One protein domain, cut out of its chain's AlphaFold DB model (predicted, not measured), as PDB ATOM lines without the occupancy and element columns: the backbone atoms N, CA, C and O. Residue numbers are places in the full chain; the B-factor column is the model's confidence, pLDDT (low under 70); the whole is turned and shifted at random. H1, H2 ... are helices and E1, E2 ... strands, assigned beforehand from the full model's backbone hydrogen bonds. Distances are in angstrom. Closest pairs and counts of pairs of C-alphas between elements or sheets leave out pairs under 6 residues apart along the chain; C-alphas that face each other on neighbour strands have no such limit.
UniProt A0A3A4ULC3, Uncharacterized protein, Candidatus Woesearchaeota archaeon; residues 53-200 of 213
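This is residues 53 to 200 of the 213 residues of an uncharacterized protein of Candidatus Woesearchaeota archaeon (UniProt A0A3A4ULC3). One broad, twisted wall of eight strands, E1 to E8 side by side in chain order, has two helices, H1 and H2, packed over one face, with the other face bare. H1 is over the part with E2 and E3, and H2 is over the part with E5, E6 and E7. The printed part has 148 residues, with H1 and H2 first and then the eight strands, which form an antiparallel sheet in the order E1 E2 E3 E4 E5 E6 E7 E8. The class is mixed, helices and strands; the whole is compact, with a radius of gyration of the C-alphas of 15.7 A and spans of 50 by 39 by 23 A.

H1, residues 58 to 66, and H2, residues 78 to 89, only just touch, with 3 pairs of C-alphas within 8 A; H2 does so with residues 88 to 89 alone. Their closest C-alphas, of Leu 58 and Ala 89, are 4.7 A apart, and their lines are about perpendicular at 75 degrees. Every O i to N i+4 pair is within hydrogen-bond range in H1, and 7 of 8 in H2. E1, residues 95 to 101, E2, 106 to 114, E3, 117 to 125, E4, 136 to 146, E5, 154 to 166, E6, 170 to 179, E7, 182 to 189, and E8, 192 to 199, form a meander, each strand the antiparallel neighbour of the one before, and each such pair is a hairpin. Within hydrogen-bond range are, for instance, N 97 and O 111 between E1 and E2, 2.9 A; N 110 and O 121 between E2 and E3, 2.8 A; N 120 and O 141 between E3 and E4, 2.8 A; N 140 and O 160 between E4 and E5, 2.8 A; N 161 and O 176 between E5 and E6, 2.8 A; N 177 and O 184 between E6 and E7, 2.8 A; and N 185 and O 196 between E7 and E8, 2.8 A. E1 and E8 are the edge strands. H1 and H2 are on the same face of the sheet, which curls round H1. The closest C-alphas of H1 and E2, Leu 65 and Ala 108, are 7.0 A apart; those of H2 and E6, Ala 81 and Phe 177, 6.9 A. E6 bends by 82 degrees at residue 173, and its residues 170 to 171 pair, parallel, with residues 71 to 72.

H1 begins at C-alpha 58, (111.606, 207.745, 266.044), and measures 11.9 A; H2 measures 15.6 A. E5 measures 36.3 A and E4 32.4 A. E8 ends at C-alpha 199, (111.773, 219.608, 290.499).

The C-alphas farthest apart, of Pro 150 and Gly 190, are 51.5 A apart. The printed part has no cut, and the link from H1 to H2 is long, with 11 residues. The mean pLDDT of the printed part is 74.7; 42 residues are under 70, among them 94 to 107, 125 to 134 and 144 to 155.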
ATOM      1  N   LEU A  53     106.954 205.488 252.622       40.38
ATOM      2  CA  LEU A  53     105.516 205.161 252.698       40.38
ATOM      3  C   LEU A  53     105.136 204.192 253.842       40.38
ATOM      4  O   LEU A  53     104.028 203.656 253.858       40.38
ATOM      5  N   TYR A  54     106.037 203.949 254.796       42.84
ATOM      6  CA  TYR A  54     105.814 203.086 255.953       42.84
ATOM      7  C   TYR A  54     105.899 203.914 257.235       42.84
ATOM      8  O   TYR A  54     106.785 204.754 257.373       42.84
ATOM      9  N   ALA A  55     104.982 203.671 258.175       53.62
ATOM     10  CA  ALA A  55     104.956 204.339 259.473       53.62
ATOM     11  C   ALA A  55     106.205 203.961 260.287       53.62
ATOM     12  O   ALA A  55     106.224 202.959 261.000       53.62
ATOM     13  N   HIS A  56     107.273 204.736 260.134       72.75
ATOM     14  CA  HIS A  56     108.465 204.620 260.960       72.75
ATOM     15  C   HIS A  56     108.212 205.264 262.320       72.75
ATOM     16  O   HIS A  56     107.436 206.211 262.436       72.75
ATOM     17  N   THR A  57     108.877 204.750 263.348       82.56
ATOM     18  CA  THR A  57     108.946 205.377 264.668       82.56
ATOM     19  C   THR A  57     110.266 206.128 264.807       82.56
ATOM     20  O   THR A  57     111.212 205.899 264.044       82.56
ATOM     21  N   LEU A  58     110.362 207.025 265.784       77.00
ATOM     22  CA  LEU A  58     111.606 207.745 266.044       77.00
ATOM     23  C   LEU A  58     112.728 206.802 266.502       77.00
ATOM     24  O   LEU A  58     113.873 207.002 266.107       77.00
ATOM     25  N   ASP A  59     112.393 205.750 267.255       84.00
ATOM     26  CA  ASP A  59     113.313 204.667 267.618       84.00
ATOM     27  C   ASP A  59     113.901 203.999 266.367       84.00
ATOM     28  O   ASP A  59     115.120 203.871 266.241       84.00
ATOM     29  N   HIS A  60     113.058 203.669 265.382       81.12
ATOM     30  CA  HIS A  60     113.514 203.066 264.133       81.12
ATOM     31  C   HIS A  60     114.475 203.985 263.370       81.12
ATOM     32  O   HIS A  60     115.518 203.539 262.883       81.12
ATOM     33  N   VAL A  61     114.141 205.275 263.266       78.00
ATOM     34  CA  VAL A  61     114.988 206.253 262.574       78.00
ATOM     35  C   VAL A  61     116.304 206.462 263.326       78.00
ATOM     36  O   VAL A  61     117.365 206.434 262.705       78.00
ATOM     37  N   ALA A  62     116.266 206.598 264.652       79.88
ATOM     38  CA  ALA A  62     117.457 206.773 265.476       79.88
ATOM     39  C   ALA A  62     118.388 205.551 265.397       79.88
ATOM     40  O   ALA A  62     119.586 205.716 265.174       79.88
ATOM     41  N   ASN A  63     117.845 204.331 265.472       81.50
ATOM     42  CA  ASN A  63     118.599 203.088 265.291       81.50
ATOM     43  C   ASN A  63     119.227 202.991 263.893       81.50
ATOM     44  O   ASN A  63     120.408 202.663 263.764       81.50
ATOM     45  N   LYS A  64     118.487 203.354 262.837       79.19
ATOM     46  CA  LYS A  64     119.003 203.384 261.458       79.19
ATOM     47  C   LYS A  64     120.143 204.393 261.290       79.19
ATOM     48  O   LYS A  64     121.149 204.070 260.662       79.19
ATOM     49  N   LEU A  65     119.999 205.598 261.846       75.19
ATOM     50  CA  LEU A  65     121.011 206.655 261.765       75.19
ATOM     51  C   LEU A  65     122.265 206.316 262.577       75.19
ATOM     52  O   LEU A  65     123.382 206.579 262.129       75.19
ATOM     53  N   LEU A  66     122.090 205.707 263.751       75.44
ATOM     54  CA  LEU A  66     123.197 205.248 264.580       75.44
ATOM     55  C   LEU A  66     123.831 203.968 264.038       75.44
ATOM     56  O   LEU A  66     125.004 203.747 264.306       75.44
ATOM     57  N   GLY A  67     123.132 203.148 263.254       77.38
ATOM     58  CA  GLY A  67     123.608 201.815 262.873       77.38
ATOM     59  C   GLY A  67     123.562 200.833 264.048       77.38
ATOM     60  O   GLY A  67     124.465 200.011 264.208       77.38
ATOM     61  N   THR A  68     122.541 200.957 264.897       80.56
ATOM     62  CA  THR A  68     122.296 200.103 266.066       80.56
ATOM     63  C   THR A  68     120.987 199.342 265.924       80.56
ATOM     64  O   THR A  68     120.130 199.704 265.125       80.56
ATOM     65  N   VAL A  69     120.838 198.263 266.694       83.19
ATOM     66  CA  VAL A  69     119.597 197.465 266.734       83.19
ATOM     67  C   VAL A  69     118.672 197.844 267.886       83.19
ATOM     68  O   VAL A  69     117.480 197.579 267.799       83.19
ATOM     69  N   THR A  70     119.212 198.406 268.969       86.75
ATOM     70  CA  THR A  70     118.431 198.812 270.142       86.75
ATOM     71  C   THR A  70     119.213 199.796 271.007       86.75
ATOM     72  O   THR A  70     120.453 199.826 270.985       86.75
ATOM     73  N   PHE A  71     118.474 200.535 271.830       87.50
ATOM     74  CA  PHE A  71     118.988 201.325 272.941       87.50
ATOM     75  C   PHE A  71     119.000 200.489 274.220       87.50
ATOM     76  O   PHE A  71     118.091 199.695 274.462       87.50
ATOM     77  N   GLN A  72     120.034 200.661 275.042       90.38
ATOM     78  CA  GLN A  72     120.122 200.049 276.361       90.38
ATOM     79  C   GLN A  72     120.297 201.139 277.415       90.38
ATOM     80  O   GLN A  72     121.340 201.792 277.482       90.38
ATOM     81  N   PHE A  73     119.272 201.305 278.248       89.50
ATOM     82  CA  PHE A  73     119.275 202.231 279.374       89.50
ATOM     83  C   PHE A  73     119.838 201.556 280.634       89.50
ATOM     84  O   PHE A  73     119.656 200.347 280.825       89.50
ATOM     85  N   PRO A  74     120.526 202.306 281.510       84.81
ATOM     86  CA  PRO A  74     120.977 201.771 282.783       84.81
ATOM     87  C   PRO A  74     119.804 201.589 283.754       84.81
ATOM     88  O   PRO A  74     118.795 202.289 283.684       84.81
ATOM     89  N   SER A  75     119.955 200.672 284.709       81.62
ATOM     90  CA  SER A  75     118.962 200.471 285.768       81.62
ATOM     91  C   SER A  75     118.852 201.693 286.697       81.62
ATOM     92  O   SER A  75     119.699 202.594 286.684       81.62
ATOM     93  N   SER A  76     117.832 201.691 287.561       80.38
ATOM     94  CA  SER A  76     117.522 202.778 288.504       80.38
ATOM     95  C   SER A  76     117.008 204.025 287.778       80.38
ATOM     96  O   SER A  76     116.061 203.904 287.015       80.38
ATOM     97  N   CYS A  77     117.574 205.222 287.963       69.50
ATOM     98  CA  CYS A  77     117.003 206.434 287.348       69.50
ATOM     99  C   CYS A  77     117.145 206.487 285.823       69.50
ATOM    100  O   CYS A  77     116.443 207.261 285.176       69.50
ATOM    101  N   GLY A  78     117.999 205.641 285.237       73.50
ATOM    102  CA  GLY A  78     117.987 205.421 283.791       73.50
ATOM    103  C   GLY A  78     116.651 204.860 283.294       73.50
ATOM    104  O   GLY A  78     116.298 205.094 282.145       73.50
ATOM    105  N   GLN A  79     115.858 204.229 284.168       83.44
ATOM    106  CA  GLN A  79     114.504 203.776 283.862       83.44
ATOM    107  C   GLN A  79     113.540 204.945 283.624       83.44
ATOM    108  O   GLN A  79     112.719 204.871 282.722       83.44
ATOM    109  N   THR A  80     113.655 206.056 284.357       82.56
ATOM    110  CA  THR A  80     112.822 207.242 284.085       82.56
ATOM    111  C   THR A  80     113.169 207.857 282.733       82.56
ATOM    112  O   THR A  80     112.280 208.244 281.978       82.56
ATOM    113  N   ALA A  81     114.460 207.904 282.390       82.31
ATOM    114  CA  ALA A  81     114.888 208.323 281.058       82.31
ATOM    115  C   ALA A  81     114.363 207.366 279.974       82.31
ATOM    116  O   ALA A  81     113.906 207.826 278.933       82.31
ATOM    117  N   GLN A  82     114.364 206.058 280.240       88.25
ATOM    118  CA  GLN A  82     113.791 205.054 279.347       88.25
ATOM    119  C   GLN A  82     112.284 205.257 279.151       88.25
ATOM    120  O   GLN A  82     111.824 205.311 278.021       88.25
ATOM    121  N   GLU A  83     111.517 205.434 280.225       85.50
ATOM    122  CA  GLU A  83     110.066 205.652 280.157       85.50
ATOM    123  C   GLU A  83     109.718 206.920 279.363       85.50
ATOM    124  O   GLU A  83     108.802 206.920 278.537       85.50
ATOM    125  N   LEU A  84     110.477 208.003 279.569       83.06
ATOM    126  CA  LEU A  84     110.325 209.238 278.800       83.06
ATOM    127  C   LEU A  84     110.677 209.037 277.324       83.06
ATOM    128  O   LEU A  84     109.947 209.523 276.460       83.06
ATOM    129  N   TYR A  85     111.751 208.303 277.032       85.38
ATOM    130  CA  TYR A  85     112.125 207.954 275.666       85.38
ATOM    131  C   TYR A  85     111.013 207.142 275.002       85.38
ATOM    132  O   TYR A  85     110.517 207.534 273.948       85.38
ATOM    133  N   ASP A  86     110.538 206.082 275.655       86.19
ATOM    134  CA  ASP A  86     109.517 205.179 275.132       86.19
ATOM    135  C   ASP A  86     108.189 205.896 274.852       86.19
ATOM    136  O   ASP A  86     107.509 205.559 273.881       86.19
ATOM    137  N   SER A  87     107.856 206.925 275.644       79.88
ATOM    138  CA  SER A  87     106.637 207.730 275.479       79.88
ATOM    139  C   SER A  87     106.569 208.517 274.165       79.88
ATOM    140  O   SER A  87     105.475 208.856 273.711       79.88
ATOM    141  N   ILE A  88     107.720 208.793 273.547       79.88
ATOM    142  CA  ILE A  88     107.827 209.534 272.283       79.88
ATOM    143  C   ILE A  88     108.333 208.621 271.169       79.88
ATOM    144  O   ILE A  88     107.812 208.645 270.057       79.88
ATOM    145  N   ALA A  89     109.347 207.809 271.455       83.38
ATOM    146  CA  ALA A  89     110.157 207.179 270.430       83.38
ATOM    147  C   ALA A  89     109.437 206.072 269.654       83.38
ATOM    148  O   ALA A  89     109.801 205.801 268.512       83.38
ATOM    149  N   HIS A  90     108.403 205.468 270.244       83.94
ATOM    150  CA  HIS A  90     107.612 204.392 269.641       83.94
ATOM    151  C   HIS A  90     106.326 204.877 268.963       83.94
ATOM    152  O   HIS A  90     105.570 204.066 268.424       83.94
ATOM    153  N   LEU A  91     106.063 206.185 268.978       77.19
ATOM    154  CA  LEU A  91     104.923 206.753 268.274       77.19
ATOM    155  C   LEU A  91     105.196 206.787 266.759       77.19
ATOM    156  O   LEU A  91     106.337 207.018 266.340       77.19
ATOM    157  N   PRO A  92     104.172 206.530 265.923       76.62
ATOM    158  CA  PRO A  92     104.319 206.605 264.479       76.62
ATOM    159  C   PRO A  92     104.562 208.054 264.050       76.62
ATOM    160  O   PRO A  92     103.873 208.974 264.493       76.62
ATOM    161  N   LEU A  93     105.537 208.243 263.168       75.88
ATOM    162  CA  LEU A  93     105.854 209.539 262.585       75.88
ATOM    163  C   LEU A  93     104.864 209.854 261.455       75.88
ATOM    164  O   LEU A  93     104.594 209.010 260.602       75.88
ATOM    165  N   GLU A  94     104.340 211.079 261.441       67.88
ATOM    166  CA  GLU A  94     103.459 211.582 260.376       67.88
ATOM    167  C   GLU A  94     104.252 212.299 259.290       67.88
ATOM    168  O   GLU A  94     103.961 212.181 258.100       67.88
ATOM    169  N   VAL A  95     105.275 213.043 259.708       62.91
ATOM    170  CA  VAL A  95     106.196 213.741 258.819       62.91
ATOM    171  C   VAL A  95     107.611 213.617 259.352       62.91
ATOM    172  O   VAL A  95     107.865 213.717 260.553       62.91
ATOM    173  N   THR A  96     108.552 213.431 258.439       61.72
ATOM    174  CA  THR A  96     109.979 213.422 258.745       61.72
ATOM    175  C   THR A  96     110.711 214.195 257.671       61.72
ATOM    176  O   THR A  96     110.532 213.925 256.484       61.72
ATOM    177  N   SER A  97     111.563 215.126 258.076       60.56
ATOM    178  CA  SER A  97     112.509 215.777 257.176       60.56
ATOM    179  C   SER A  97     113.869 215.786 257.849       60.56
ATOM    180  O   SER A  97     114.034 216.393 258.908       60.56
ATOM    181  N   GLY A  98     114.830 215.092 257.254       58.84
ATOM    182  CA  GLY A  98     116.176 214.974 257.788       58.84
ATOM    183  C   GLY A  98     117.209 215.542 256.844       58.84
ATOM    184  O   GLY A  98     117.031 215.563 255.625       58.84
ATOM    185  N   PHE A  99     118.316 215.965 257.432       53.66
ATOM    186  CA  PHE A  99     119.505 216.323 256.696       53.66
ATOM    187  C   PHE A  99     120.710 215.647 257.332       53.66
ATOM    188  O   PHE A  99     120.901 215.661 258.552       53.66
ATOM    189  N   ARG A 100     121.551 215.057 256.489       56.44
ATOM    190  CA  ARG A 100     122.842 214.517 256.912       56.44
ATOM    191  C   ARG A 100     123.921 215.518 256.551       56.44
ATOM    192  O   ARG A 100     123.937 216.041 255.436       56.44
ATOM    193  N   THR A 101     124.812 215.788 257.493       52.38
ATOM    194  CA  THR A 101     125.998 216.603 257.240       52.38
ATOM    195  C   THR A 101     127.185 215.688 257.003       52.38
ATOM    196  O   THR A 101     127.458 214.809 257.813       52.38
ATOM    197  N   ASN A 102     127.929 215.915 255.925       47.34
ATOM    198  CA  ASN A 102     129.260 215.328 255.791       47.34
ATOM    199  C   ASN A 102     130.244 216.144 256.646       47.34
ATOM    200  O   ASN A 102     130.667 217.226 256.237       47.34
ATOM    201  N   GLY A 103     130.576 215.649 257.840       51.81
ATOM    202  CA  GLY A 103     131.530 216.266 258.763       51.81
ATOM    203  C   GLY A 103     131.999 215.286 259.839       51.81
ATOM    204  O   GLY A 103     131.346 214.281 260.089       51.81
ATOM    205  N   GLU A 104     133.141 215.578 260.465       54.50
ATOM    206  CA  GLU A 104     133.831 214.656 261.385       54.50
ATOM    207  C   GLU A 104     133.050 214.402 262.690       54.50
ATOM    208  O   GLU A 104     133.195 213.337 263.278       54.50
ATOM    209  N   ASN A 105     132.184 215.347 263.102       55.84
ATOM    210  CA  ASN A 105     131.506 215.295 264.404       55.84
ATOM    211  C   ASN A 105     129.962 215.228 264.372       55.84
ATOM    212  O   ASN A 105     129.351 214.688 265.289       55.84
ATOM    213  N   ARG A 106     129.279 215.765 263.350       59.03
ATOM    214  CA  ARG A 106     127.799 215.756 263.269       59.03
ATOM    215  C   ARG A 106     127.352 214.760 262.207       59.03
ATOM    216  O   ARG A 106     127.692 214.925 261.038       59.03
ATOM    217  N   VAL A 107     126.596 213.743 262.617       67.94
ATOM    218  CA  VAL A 107     126.241 212.608 261.751       67.94
ATOM    219  C   VAL A 107     124.908 212.828 261.056       67.94
ATOM    220  O   VAL A 107     124.789 212.577 259.855       67.94
ATOM    221  N   ALA A 108     123.902 213.291 261.798       70.38
ATOM    222  CA  ALA A 108     122.561 213.485 261.267       70.38
ATOM    223  C   ALA A 108     121.726 214.406 262.155       70.38
ATOM    224  O   ALA A 108     121.878 214.406 263.376       70.38
ATOM    225  N   SER A 109     120.808 215.129 261.523       70.88
ATOM    226  CA  SER A 109     119.753 215.883 262.191       70.88
ATOM    227  C   SER A 109     118.426 215.614 261.499       70.88
ATOM    228  O   SER A 109     118.338 215.667 260.273       70.88
ATOM    229  N   LEU A 110     117.394 215.324 262.277       74.06
ATOM    230  CA  LEU A 110     116.057 214.996 261.805       74.06
ATOM    231  C   LEU A 110     115.047 215.906 262.492       74.06
ATOM    232  O   LEU A 110     114.978 215.919 263.714       74.06
ATOM    233  N   ASN A 111     114.214 216.590 261.720       74.00
ATOM    234  CA  ASN A 111     112.976 217.160 262.234       74.00
ATOM    235  C   ASN A 111     111.856 216.139 262.033       74.00
ATOM    236  O   ASN A 111     111.742 215.538 260.958       74.00
ATOM    237  N   PHE A 112     111.024 215.951 263.048       72.81
ATOM    238  CA  PHE A 112     109.907 215.019 263.002       72.81
ATOM    239  C   PHE A 112     108.616 215.674 263.486       72.81
ATOM    240  O   PHE A 112     108.629 216.607 264.292       72.81
ATOM    241  N   GLY A 113     107.496 215.158 262.992       71.62
ATOM    242  CA  GLY A 113     106.161 215.520 263.438       71.62
ATOM    243  C   GLY A 113     105.284 214.291 263.643       71.62
ATOM    244  O   GLY A 113     105.388 213.303 262.915       71.62
ATOM    245  N   MET A 114     104.440 214.371 264.663       76.81
ATOM    246  CA  MET A 114     103.444 213.386 265.089       76.81
ATOM    247  C   MET A 114     102.178 214.147 265.508       76.81
ATOM    248  O   MET A 114     102.286 215.331 265.831       76.81
ATOM    249  N   ASP A 115     101.034 213.465 265.632       69.62
ATOM    250  CA  ASP A 115      99.713 214.036 265.987       69.62
ATOM    251  C   ASP A 115      99.759 215.165 267.035       69.62
ATOM    252  O   ASP A 115      99.079 216.185 266.923       69.62
ATOM    253  N   ARG A 116     100.594 215.011 268.071       69.44
ATOM    254  CA  ARG A 116     100.700 215.976 269.177       69.44
ATOM    255  C   ARG A 116     102.066 216.606 269.359       69.44
ATOM    256  O   ARG A 116     102.189 217.453 270.234       69.44
ATOM    257  N   TYR A 117     103.078 216.205 268.594       73.44
ATOM    258  CA  TYR A 117     104.465 216.581 268.857       73.44
ATOM    259  C   TYR A 117     105.182 217.018 267.587       73.44
ATOM    260  O   TYR A 117     105.098 216.366 266.553       73.44
ATOM    261  N   LEU A 118     105.962 218.085 267.706       76.94
ATOM    262  CA  LEU A 118     106.952 218.508 266.728       76.94
ATOM    263  C   LEU A 118     108.305 218.525 267.420       76.94
ATOM    264  O   LEU A 118     108.415 219.005 268.549       76.94
ATOM    265  N   GLY A 119     109.334 217.995 266.778       77.12
ATOM    266  CA  GLY A 119     110.615 217.838 267.441       77.12
ATOM    267  C   GLY A 119     111.795 217.712 266.505       77.12
ATOM    268  O   GLY A 119     111.658 217.669 265.282       77.12
ATOM    269  N   THR A 120     112.965 217.654 267.121       79.00
ATOM    270  CA  THR A 120     114.244 217.435 266.467       79.00
ATOM    271  C   THR A 120     114.974 216.282 267.141       79.00
ATOM    272  O   THR A 120     114.885 216.075 268.352       79.00
ATOM    273  N   VAL A 121     115.703 215.512 266.347       81.06
ATOM    274  CA  VAL A 121     116.695 214.553 266.815       81.06
ATOM    275  C   VAL A 121     118.019 214.918 266.182       81.06
ATOM    276  O   VAL A 121     118.125 215.012 264.962       81.06
ATOM    277  N   ASP A 122     119.032 215.103 267.012       79.31
ATOM    278  CA  ASP A 122     120.390 215.414 266.601       79.31
ATOM    279  C   ASP A 122     121.323 214.295 267.061       79.31
ATOM    280  O   ASP A 122     121.354 213.923 268.234       79.31
ATOM    281  N   ILE A 123     122.110 213.767 266.127       77.56
ATOM    282  CA  ILE A 123     123.124 212.751 266.397       77.56
ATOM    283  C   ILE A 123     124.497 213.343 266.118       77.56
ATOM    284  O   ILE A 123     124.818 213.769 265.000       77.56
ATOM    285  N   VAL A 124     125.329 213.314 267.150       79.94
ATOM    286  CA  VAL A 124     126.698 213.819 267.129       79.94
ATOM    287  C   VAL A 124     127.608 212.679 267.579       79.94
ATOM    288  O   VAL A 124     127.400 212.097 268.639       79.94
ATOM    289  N   THR A 125     128.604 212.326 266.771       67.75
ATOM    290  CA  THR A 125     129.609 211.301 267.100       67.75
ATOM    291  C   THR A 125     130.976 211.946 267.090       67.75
ATOM    292  O   THR A 125     131.232 212.734 266.196       67.75
ATOM    293  N   GLY A 126     131.883 211.587 267.989       62.69
ATOM    294  CA  GLY A 126     133.260 212.082 267.940       62.69
ATOM    295  C   GLY A 126     133.799 212.344 269.334       62.69
ATOM    296  O   GLY A 126     133.278 211.821 270.313       62.69
ATOM    297  N   ASN A 127     134.831 213.182 269.445       58.81
ATOM    298  CA  ASN A 127     135.472 213.476 270.728       58.81
ATOM    299  C   ASN A 127     134.622 214.437 271.585       58.81
ATOM    300  O   ASN A 127     134.962 215.604 271.777       58.81
ATOM    301  N   LEU A 128     133.471 213.946 272.051       62.41
ATOM    302  CA  LEU A 128     132.500 214.669 272.879       62.41
ATOM    303  C   LEU A 128     132.947 214.801 274.335       62.41
ATOM    304  O   LEU A 128     132.500 215.694 275.055       62.41
ATOM    305  N   ASN A 129     133.839 213.916 274.763       60.28
ATOM    306  CA  ASN A 129     134.455 213.919 276.071       60.28
ATOM    307  C   ASN A 129     135.924 213.546 275.891       60.28
ATOM    308  O   ASN A 129     136.225 212.470 275.381       60.28
ATOM    309  N   GLN A 130     136.837 214.396 276.369       57.56
ATOM    310  CA  GLN A 130     138.282 214.150 276.276       57.56
ATOM    311  C   GLN A 130     138.705 212.816 276.919       57.56
ATOM    312  O   GLN A 130     139.747 212.270 276.566       57.56
ATOM    313  N   ASN A 131     137.887 212.275 277.829       62.12
ATOM    314  CA  ASN A 131     138.116 210.996 278.500       62.12
ATOM    315  C   ASN A 131     137.515 209.784 277.760       62.12
ATOM    316  O   ASN A 131     137.818 208.651 278.128       62.12
ATOM    317  N   ASN A 132     136.658 209.992 276.754       64.69
ATOM    318  CA  ASN A 132     136.050 208.926 275.958       64.69
ATOM    319  C   ASN A 132     135.804 209.396 274.506       64.69
ATOM    320  O   ASN A 132     134.716 209.883 274.189       64.69
ATOM    321  N   PRO A 133     136.798 209.252 273.612       60.59
ATOM    322  CA  PRO A 133     136.730 209.774 272.247       60.59
ATOM    323  C   PRO A 133     135.741 209.028 271.331       60.59
ATOM    324  O   PRO A 133     135.485 209.491 270.225       60.59
ATOM    325  N   GLU A 134     135.200 207.888 271.772       64.81
ATOM    326  CA  GLU A 134     134.194 207.096 271.043       64.81
ATOM    327  C   GLU A 134     132.756 207.387 271.499       64.81
ATOM    328  O   GLU A 134     131.798 206.762 271.033       64.81
ATOM    329  N   GLU A 135     132.579 208.320 272.435       78.00
ATOM    330  CA  GLU A 135     131.262 208.663 272.947       78.00
ATOM    331  C   GLU A 135     130.400 209.312 271.857       78.00
ATOM    332  O   GLU A 135     130.827 210.169 271.085       78.00
ATOM    333  N   THR A 136     129.150 208.878 271.791       79.56
ATOM    334  CA  THR A 136     128.150 209.363 270.847       79.56
ATOM    335  C   THR A 136     127.006 209.993 271.626       79.56
ATOM    336  O   THR A 136     126.557 209.431 272.624       79.56
ATOM    337  N   LEU A 137     126.534 211.149 271.162       80.44
ATOM    338  CA  LEU A 137     125.384 211.867 271.696       80.44
ATOM    339  C   LEU A 137     124.188 211.679 270.766       80.44
ATOM    340  O   LEU A 137     124.248 211.996 269.577       80.44
ATOM    341  N   LEU A 138     123.087 211.231 271.356       80.81
ATOM    342  CA  LEU A 138     121.744 211.328 270.815       80.81
ATOM    343  C   LEU A 138     120.998 212.412 271.600       80.81
ATOM    344  O   LEU A 138     120.686 212.227 272.774       80.81
ATOM    345  N   SER A 139     120.721 213.539 270.958       80.88
ATOM    346  CA  SER A 139     119.882 214.601 271.507       80.88
ATOM    347  C   SER A 139     118.497 214.531 270.877       80.88
ATOM    348  O   SER A 139     118.364 214.389 269.663       80.88
ATOM    349  N   LEU A 140     117.465 214.609 271.703       79.88
ATOM    350  CA  LEU A 140     116.066 214.551 271.319       79.88
ATOM    351  C   LEU A 140     115.334 215.720 271.972       79.88
ATOM    352  O   LEU A 140     115.316 215.862 273.193       79.88
ATOM    353  N   GLY A 141     114.729 216.565 271.150       77.56
ATOM    354  CA  GLY A 141     113.846 217.641 271.573       77.56
ATOM    355  C   GLY A 141     112.462 217.412 270.993       77.56
ATOM    356  O   GLY A 141     112.318 217.253 269.789       77.56
ATOM    357  N   ALA A 142     111.431 217.407 271.824       77.00
ATOM    358  CA  ALA A 142     110.048 217.299 271.391       77.00
ATOM    359  C   ALA A 142     109.209 218.365 272.090       77.00
ATOM    360  O   ALA A 142     109.276 218.539 273.304       77.00
ATOM    361  N   HIS A 143     108.379 219.059 271.329       74.12
ATOM    362  CA  HIS A 143     107.422 220.031 271.827       74.12
ATOM    363  C   HIS A 143     106.025 219.557 271.467       74.12
ATOM    364  O   HIS A 143     105.739 219.294 270.301       74.12
ATOM    365  N   SER A 144     105.148 219.464 272.462       67.25
ATOM    366  CA  SER A 144     103.728 219.236 272.227       67.25
ATOM    367  C   SER A 144     102.961 220.550 272.258       67.25
ATOM    368  O   SER A 144     103.102 221.358 273.184       67.25
ATOM    369  N   THR A 145     102.154 220.767 271.221       57.81
ATOM    370  CA  THR A 145     101.271 221.922 271.084       57.81
ATOM    371  C   THR A 145      99.862 221.512 271.494       57.81
ATOM    372  O   THR A 145      99.031 221.094 270.691       57.81
ATOM    373  N   ILE A 146      99.548 221.637 272.784       53.03
ATOM    374  CA  ILE A 146      98.175 221.410 273.240       53.03
ATOM    375  C   ILE A 146      97.349 222.646 272.874       53.03
ATOM    376  O   ILE A 146      97.503 223.710 273.477       53.03
ATOM    377  N   ARG A 147      96.453 222.504 271.891       44.00
ATOM    378  CA  ARG A 147      95.466 223.536 271.549       44.00
ATOM    379  C   ARG A 147      94.472 223.667 272.704       44.00
ATOM    380  O   ARG A 147      93.550 222.869 272.850       44.00
ATOM    381  N   MET A 148      94.697 224.654 273.558       42.59
ATOM    382  CA  MET A 148      93.795 225.031 274.642       42.59
ATOM    383  C   MET A 148      92.899 226.205 274.197       42.59
ATOM    384  O   MET A 148      93.192 226.849 273.185       42.59
ATOM    385  N   PRO A 149      91.777 226.469 274.895       45.78
ATOM    386  CA  PRO A 149      90.917 227.624 274.625       45.78
ATOM    387  C   PRO A 149      91.723 228.935 274.551       45.78
ATOM    388  O   PRO A 149      92.781 229.030 275.180       45.78
ATOM    389  N   PRO A 150      91.248 229.957 273.812       44.25
ATOM    390  CA  PRO A 150      91.984 231.210 273.648       44.25
ATOM    391  C   PRO A 150      92.366 231.804 275.012       44.25
ATOM    392  O   PRO A 150      91.506 232.019 275.863       44.25
ATOM    393  N   GLY A 151      93.666 232.048 275.212       48.31
ATOM    394  CA  GLY A 151      94.225 232.631 276.440       48.31
ATOM    395  C   GLY A 151      95.103 231.699 277.279       48.31
ATOM    396  O   GLY A 151      95.713 232.164 278.237       48.31
ATOM    397  N   ILE A 152      95.210 230.412 276.934       42.81
ATOM    398  CA  ILE A 152      96.125 229.478 277.603       42.81
ATOM    399  C   ILE A 152      96.821 228.654 276.521       42.81
ATOM    400  O   ILE A 152      96.158 228.003 275.730       42.81
ATOM    401  N   ALA A 153      98.149 228.667 276.481       43.69
ATOM    402  CA  ALA A 153      98.941 227.678 275.758       43.69
ATOM    403  C   ALA A 153      99.823 226.982 276.796       43.69
ATOM    404  O   ALA A 153     100.567 227.650 277.512       43.69
ATOM    405  N   ARG A 154      99.723 225.653 276.923       52.94
ATOM    406  CA  ARG A 154     100.719 224.874 277.667       52.94
ATOM    407  C   ARG A 154     101.660 224.242 276.658       52.94
ATOM    408  O   ARG A 154     101.278 223.294 275.978       52.94
ATOM    409  N   ILE A 155     102.870 224.780 276.574       52.81
ATOM    410  CA  ILE A 155     103.964 224.132 275.859       52.81
ATOM    411  C   ILE A 155     104.494 223.050 276.797       52.81
ATOM    412  O   ILE A 155     105.133 223.342 277.805       52.81
ATOM    413  N   THR A 156     104.171 221.797 276.502       70.50
ATOM    414  CA  THR A 156     104.805 220.651 277.157       70.50
ATOM    415  C   THR A 156     106.001 220.266 276.306       70.50
ATOM    416  O   THR A 156     105.817 219.764 275.199       70.50
ATOM    417  N   PHE A 157     107.208 220.552 276.783       77.00
ATOM    418  CA  PHE A 157     108.438 220.157 276.105       77.00
ATOM    419  C   PHE A 157     109.043 218.923 276.780       77.00
ATOM    420  O   PHE A 157     108.881 218.718 277.979       77.00
ATOM    421  N   LEU A 158     109.745 218.107 276.010       81.62
ATOM    422  CA  LEU A 158     110.681 217.111 276.501       81.62
ATOM    423  C   LEU A 158     112.001 217.367 275.785       81.62
ATOM    424  O   LEU A 158     112.052 217.350 274.557       81.62
ATOM    425  N   ARG A 159     113.067 217.595 276.543       85.75
ATOM    426  CA  ARG A 159     114.434 217.548 276.025       85.75
ATOM    427  C   ARG A 159     115.141 216.376 276.671       85.75
ATOM    428  O   ARG A 159     114.975 216.158 277.865       85.75
ATOM    429  N   MET A 160     115.922 215.644 275.899       87.38
ATOM    430  CA  MET A 160     116.700 214.521 276.380       87.38
ATOM    431  C   MET A 160     118.023 214.458 275.628       87.38
ATOM    432  O   MET A 160     118.037 214.466 274.403       87.38
ATOM    433  N   ASN A 161     119.129 214.371 276.353       90.06
ATOM    434  CA  ASN A 161     120.449 214.110 275.799       90.06
ATOM    435  C   ASN A 161     120.949 212.786 276.365       90.06
ATOM    436  O   ASN A 161     121.061 212.621 277.577       90.06
ATOM    437  N   LEU A 162     121.243 211.834 275.490       89.44
ATOM    438  CA  LEU A 162     121.721 210.506 275.846       89.44
ATOM    439  C   LEU A 162     123.113 210.317 275.270       89.44
ATOM    440  O   LEU A 162     123.321 210.455 274.065       89.44
ATOM    441  N   TYR A 163     124.058 209.963 276.128       90.50
ATOM    442  CA  TYR A 163     125.425 209.687 275.731       90.50
ATOM    443  C   TYR A 163     125.736 208.218 275.968       90.50
ATOM    444  O   TYR A 163     125.379 207.639 277.001       90.50
ATOM    445  N   GLY A 164     126.418 207.615 275.008       88.12
ATOM    446  CA  GLY A 164     126.720 206.197 275.053       88.12
ATOM    447  C   GLY A 164     127.796 205.788 274.069       88.12
ATOM    448  O   GLY A 164     128.313 206.604 273.303       88.12
ATOM    449  N   ASN A 165     128.131 204.502 274.099       85.94
ATOM    450  CA  ASN A 165     129.001 203.886 273.101       85.94
ATOM    451  C   ASN A 165     128.156 203.024 272.149       85.94
ATOM    452  O   ASN A 165     127.172 202.394 272.551       85.94
ATOM    453  N   ARG A 166     128.551 203.013 270.878       81.44
ATOM    454  CA  ARG A 166     127.938 202.243 269.807       81.44
ATOM    455  C   ARG A 166     128.796 201.019 269.481       81.44
ATOM    456  O   ARG A 166     129.779 201.138 268.762       81.44
ATOM    457  N   ASN A 167     128.325 199.837 269.878       76.69
ATOM    458  CA  ASN A 167     128.905 198.541 269.494       76.69
ATOM    459  C   ASN A 167     127.810 197.582 268.990       76.69
ATOM    460  O   ASN A 167     127.587 196.511 269.549       76.69
ATOM    461  N   GLY A 168     127.037 198.014 267.987       79.44
ATOM    462  CA  GLY A 168     125.830 197.322 267.502       79.44
ATOM    463  C   GLY A 168     124.592 197.549 268.381       79.44
ATOM    464  O   GLY A 168     123.481 197.659 267.870       79.44
ATOM    465  N   ILE A 169     124.788 197.727 269.686       85.44
ATOM    466  CA  ILE A 169     123.806 198.256 270.640       85.44
ATOM    467  C   ILE A 169     124.279 199.645 271.082       85.44
ATOM    468  O   ILE A 169     125.487 199.861 271.223       85.44
ATOM    469  N   PHE A 170     123.347 200.580 271.291       86.75
ATOM    470  CA  PHE A 170     123.654 201.877 271.892       86.75
ATOM    471  C   PHE A 170     123.536 201.786 273.414       86.75
ATOM    472  O   PHE A 170     122.433 201.832 273.964       86.75
ATOM    473  N   VAL A 171     124.670 201.616 274.097       89.62
ATOM    474  CA  VAL A 171     124.703 201.476 275.560       89.62
ATOM    475  C   VAL A 171     124.862 202.850 276.191       89.62
ATOM    476  O   VAL A 171     125.925 203.466 276.084       89.62
ATOM    477  N   ILE A 172     123.806 203.318 276.853       90.19
ATOM    478  CA  ILE A 172     123.739 204.651 277.448       90.19
ATOM    479  C   ILE A 172     124.458 204.633 278.798       90.19
ATOM    480  O   ILE A 172     124.115 203.862 279.696       90.19
ATOM    481  N   SER A 173     125.454 205.501 278.950       88.88
ATOM    482  CA  SER A 173     126.282 205.616 280.156       88.88
ATOM    483  C   SER A 173     126.009 206.894 280.944       88.88
ATOM    484  O   SER A 173     126.273 206.941 282.141       88.88
ATOM    485  N   ARG A 174     125.470 207.933 280.307       90.75
ATOM    486  CA  ARG A 174     125.036 209.166 280.968       90.75
ATOM    487  C   ARG A 174     123.942 209.832 280.152       90.75
ATOM    488  O   ARG A 174     123.831 209.609 278.947       90.75
ATOM    489  N   GLY A 175     123.167 210.681 280.795       89.62
ATOM    490  CA  GLY A 175     122.183 211.482 280.097       89.62
ATOM    491  C   GLY A 175     121.529 212.507 280.994       89.62
ATOM    492  O   GLY A 175     121.653 212.460 282.216       89.62
ATOM    493  N   ASP A 176     120.828 213.425 280.361       91.06
ATOM    494  CA  ASP A 176     119.991 214.413 281.013       91.06
ATOM    495  C   ASP A 176     118.647 214.490 280.304       91.06
ATOM    496  O   ASP A 176     118.532 214.218 279.107       91.06
ATOM    497  N   PHE A 177     117.610 214.810 281.064       87.50
ATOM    498  CA  PHE A 177     116.299 215.095 280.521       87.50
ATOM    499  C   PHE A 177     115.644 216.245 281.272       87.50
ATOM    500  O   PHE A 177     115.823 216.412 282.476       87.50
ATOM    501  N   SER A 178     114.869 217.027 280.534       85.50
ATOM    502  CA  SER A 178     114.186 218.214 281.019       85.50
ATOM    503  C   SER A 178     112.742 218.201 280.540       85.50
ATOM    504  O   SER A 178     112.443 217.940 279.371       85.50
ATOM    505  N   THR A 179     111.845 218.466 281.478       80.62
ATOM    506  CA  THR A 179     110.398 218.575 281.302       80.62
ATOM    507  C   THR A 179     109.931 219.874 281.964       80.62
ATOM    508  O   THR A 179     110.678 220.459 282.748       80.62
ATOM    509  N   PRO A 180     108.671 220.311 281.788       78.19
ATOM    510  CA  PRO A 180     108.174 221.522 282.441       78.19
ATOM    511  C   PRO A 180     108.168 221.467 283.978       78.19
ATOM    512  O   PRO A 180     107.795 222.444 284.619       78.19
ATOM    513  N   SER A 181     108.463 220.315 284.581       78.00
ATOM    514  CA  SER A 181     108.348 220.097 286.028       78.00
ATOM    515  C   SER A 181     109.584 219.462 286.646       78.00
ATOM    516  O   SER A 181     109.642 219.328 287.864       78.00
ATOM    517  N   LEU A 182     110.552 219.043 285.836       83.75
ATOM    518  CA  LEU A 182     111.669 218.242 286.309       83.75
ATOM    519  C   LEU A 182     112.846 218.355 285.350       83.75
ATOM    520  O   LEU A 182     112.680 218.067 284.162       83.75
ATOM    521  N   ASP A 183     114.007 218.673 285.904       88.06
ATOM    522  CA  ASP A 183     115.305 218.463 285.277       88.06
ATOM    523  C   ASP A 183     116.006 217.319 285.993       88.06
ATOM    524  O   ASP A 183     116.103 217.310 287.218       88.06
ATOM    525  N   CYS A 184     116.504 216.344 285.249       87.50
ATOM    526  CA  CYS A 184     117.268 215.238 285.798       87.50
ATOM    527  C   CYS A 184     118.519 214.991 284.971       87.50
ATOM    528  O   CYS A 184     118.510 215.110 283.750       87.50
ATOM    529  N   ALA A 185     119.570 214.549 285.644       91.56
ATOM    530  CA  ALA A 185     120.767 214.005 285.037       91.56
ATOM    531  C   ALA A 185     121.112 212.671 285.698       91.56
ATOM    532  O   ALA A 185     120.882 212.471 286.894       91.56
ATOM    533  N   PHE A 186     121.683 211.761 284.921       90.12
ATOM    534  CA  PHE A 186     122.206 210.496 285.409       90.12
ATOM    535  C   PHE A 186     123.563 210.181 284.788       90.12
ATOM    536  O   PHE A 186     123.877 210.578 283.666       90.12
ATOM    537  N   THR A 187     124.393 209.452 285.524       90.94
ATOM    538  CA  THR A 187     125.691 208.961 285.048       90.94
ATOM    539  C   THR A 187     125.983 207.601 285.667       90.94
ATOM    540  O   THR A 187     125.687 207.356 286.834       90.94
ATOM    541  N   VAL A 188     126.548 206.696 284.875       86.38
ATOM    542  CA  VAL A 188     126.937 205.354 285.297       86.38
ATOM    543  C   VAL A 188     128.420 205.350 285.653       86.38
ATOM    544  O   VAL A 188     129.278 205.451 284.778       86.38
ATOM    545  N   THR A 189     128.724 205.168 286.936       82.00
ATOM    546  CA  THR A 189     130.091 205.105 287.470       82.00
ATOM    547  C   THR A 189     130.287 203.780 288.202       82.00
ATOM    548  O   THR A 189     129.570 203.463 289.149       82.00
ATOM    549  N   GLY A 190     131.245 202.958 287.759       75.56
ATOM    550  CA  GLY A 190     131.561 201.683 288.424       75.56
ATOM    551  C   GLY A 190     130.385 200.696 288.501       75.56
ATOM    552  O   GLY A 190     130.258 199.970 289.484       75.56
ATOM    553  N   GLY A 191     129.496 200.703 287.499       75.44
ATOM    554  CA  GLY A 191     128.300 199.852 287.456       75.44
ATOM    555  C   GLY A 191     127.136 200.331 288.330       75.44
ATOM    556  O   GLY A 191     126.126 199.636 288.424       75.44
ATOM    557  N   LYS A 192     127.250 201.506 288.961       81.56
ATOM    558  CA  LYS A 192     126.160 202.167 289.685       81.56
ATOM    559  C   LYS A 192     125.681 203.388 288.909       81.56
ATOM    560  O   LYS A 192     126.496 204.112 288.347       81.56
ATOM    561  N   THR A 193     124.374 203.620 288.915       85.62
ATOM    562  CA  THR A 193     123.759 204.811 288.315       85.62
ATOM    563  C   THR A 193     123.578 205.868 289.399       85.62
ATOM    564  O   THR A 193     122.813 205.655 290.340       85.62
ATOM    565  N   GLU A 194     124.284 206.987 289.279       87.94
ATOM    566  CA  GLU A 194     124.093 208.178 290.108       87.94
ATOM    567  C   GLU A 194     123.119 209.128 289.419       87.94
ATOM    568  O   GLU A 194     123.147 209.259 288.194       87.94
ATOM    569  N   CYS A 195     122.247 209.770 290.198       86.31
ATOM    570  CA  CYS A 195     121.162 210.584 289.667       86.31
ATOM    571  C   CYS A 195     120.993 211.864 290.467       86.31
ATOM    572  O   CYS A 195     120.982 211.836 291.699       86.31
ATOM    573  N   THR A 196     120.751 212.952 289.752       89.56
ATOM    574  CA  THR A 196     120.456 214.260 290.326       89.56
ATOM    575  C   THR A 196     119.219 214.793 289.635       89.56
ATOM    576  O   THR A 196     119.217 214.905 288.414       89.56
ATOM    577  N   CYS A 197     118.174 215.101 290.400       88.25
ATOM    578  CA  CYS A 197     116.924 215.633 289.873       88.25
ATOM    579  C   CYS A 197     116.505 216.882 290.646       88.25
ATOM    580  O   CYS A 197     116.519 216.886 291.877       88.25
ATOM    581  N   GLU A 198     116.091 217.906 289.916       88.44
ATOM    582  CA  GLU A 198     115.555 219.158 290.424       88.44
ATOM    583  C   GLU A 198     114.126 219.332 289.909       88.44
ATOM    584  O   GLU A 198     113.874 219.363 288.705       88.44
ATOM    585  N   ALA A 199     113.171 219.393 290.835       84.19
ATOM    586  CA  ALA A 199     111.773 219.608 290.499       84.19
ATOM    587  C   ALA A 199     111.486 221.107 290.404       84.19
ATOM    588  O   ALA A 199     111.728 221.857 291.352       84.19
ATOM    589  N   HIS A 200     110.888 221.521 289.293       77.06
ATOM    590  CA  HIS A 200     110.404 222.885 289.136       77.06
ATOM    591  C   HIS A 200     109.054 223.018 289.834       77.06
ATOM    592  O   HIS A 200     108.143 222.225 289.563       77.06
TER     593      HIS A 200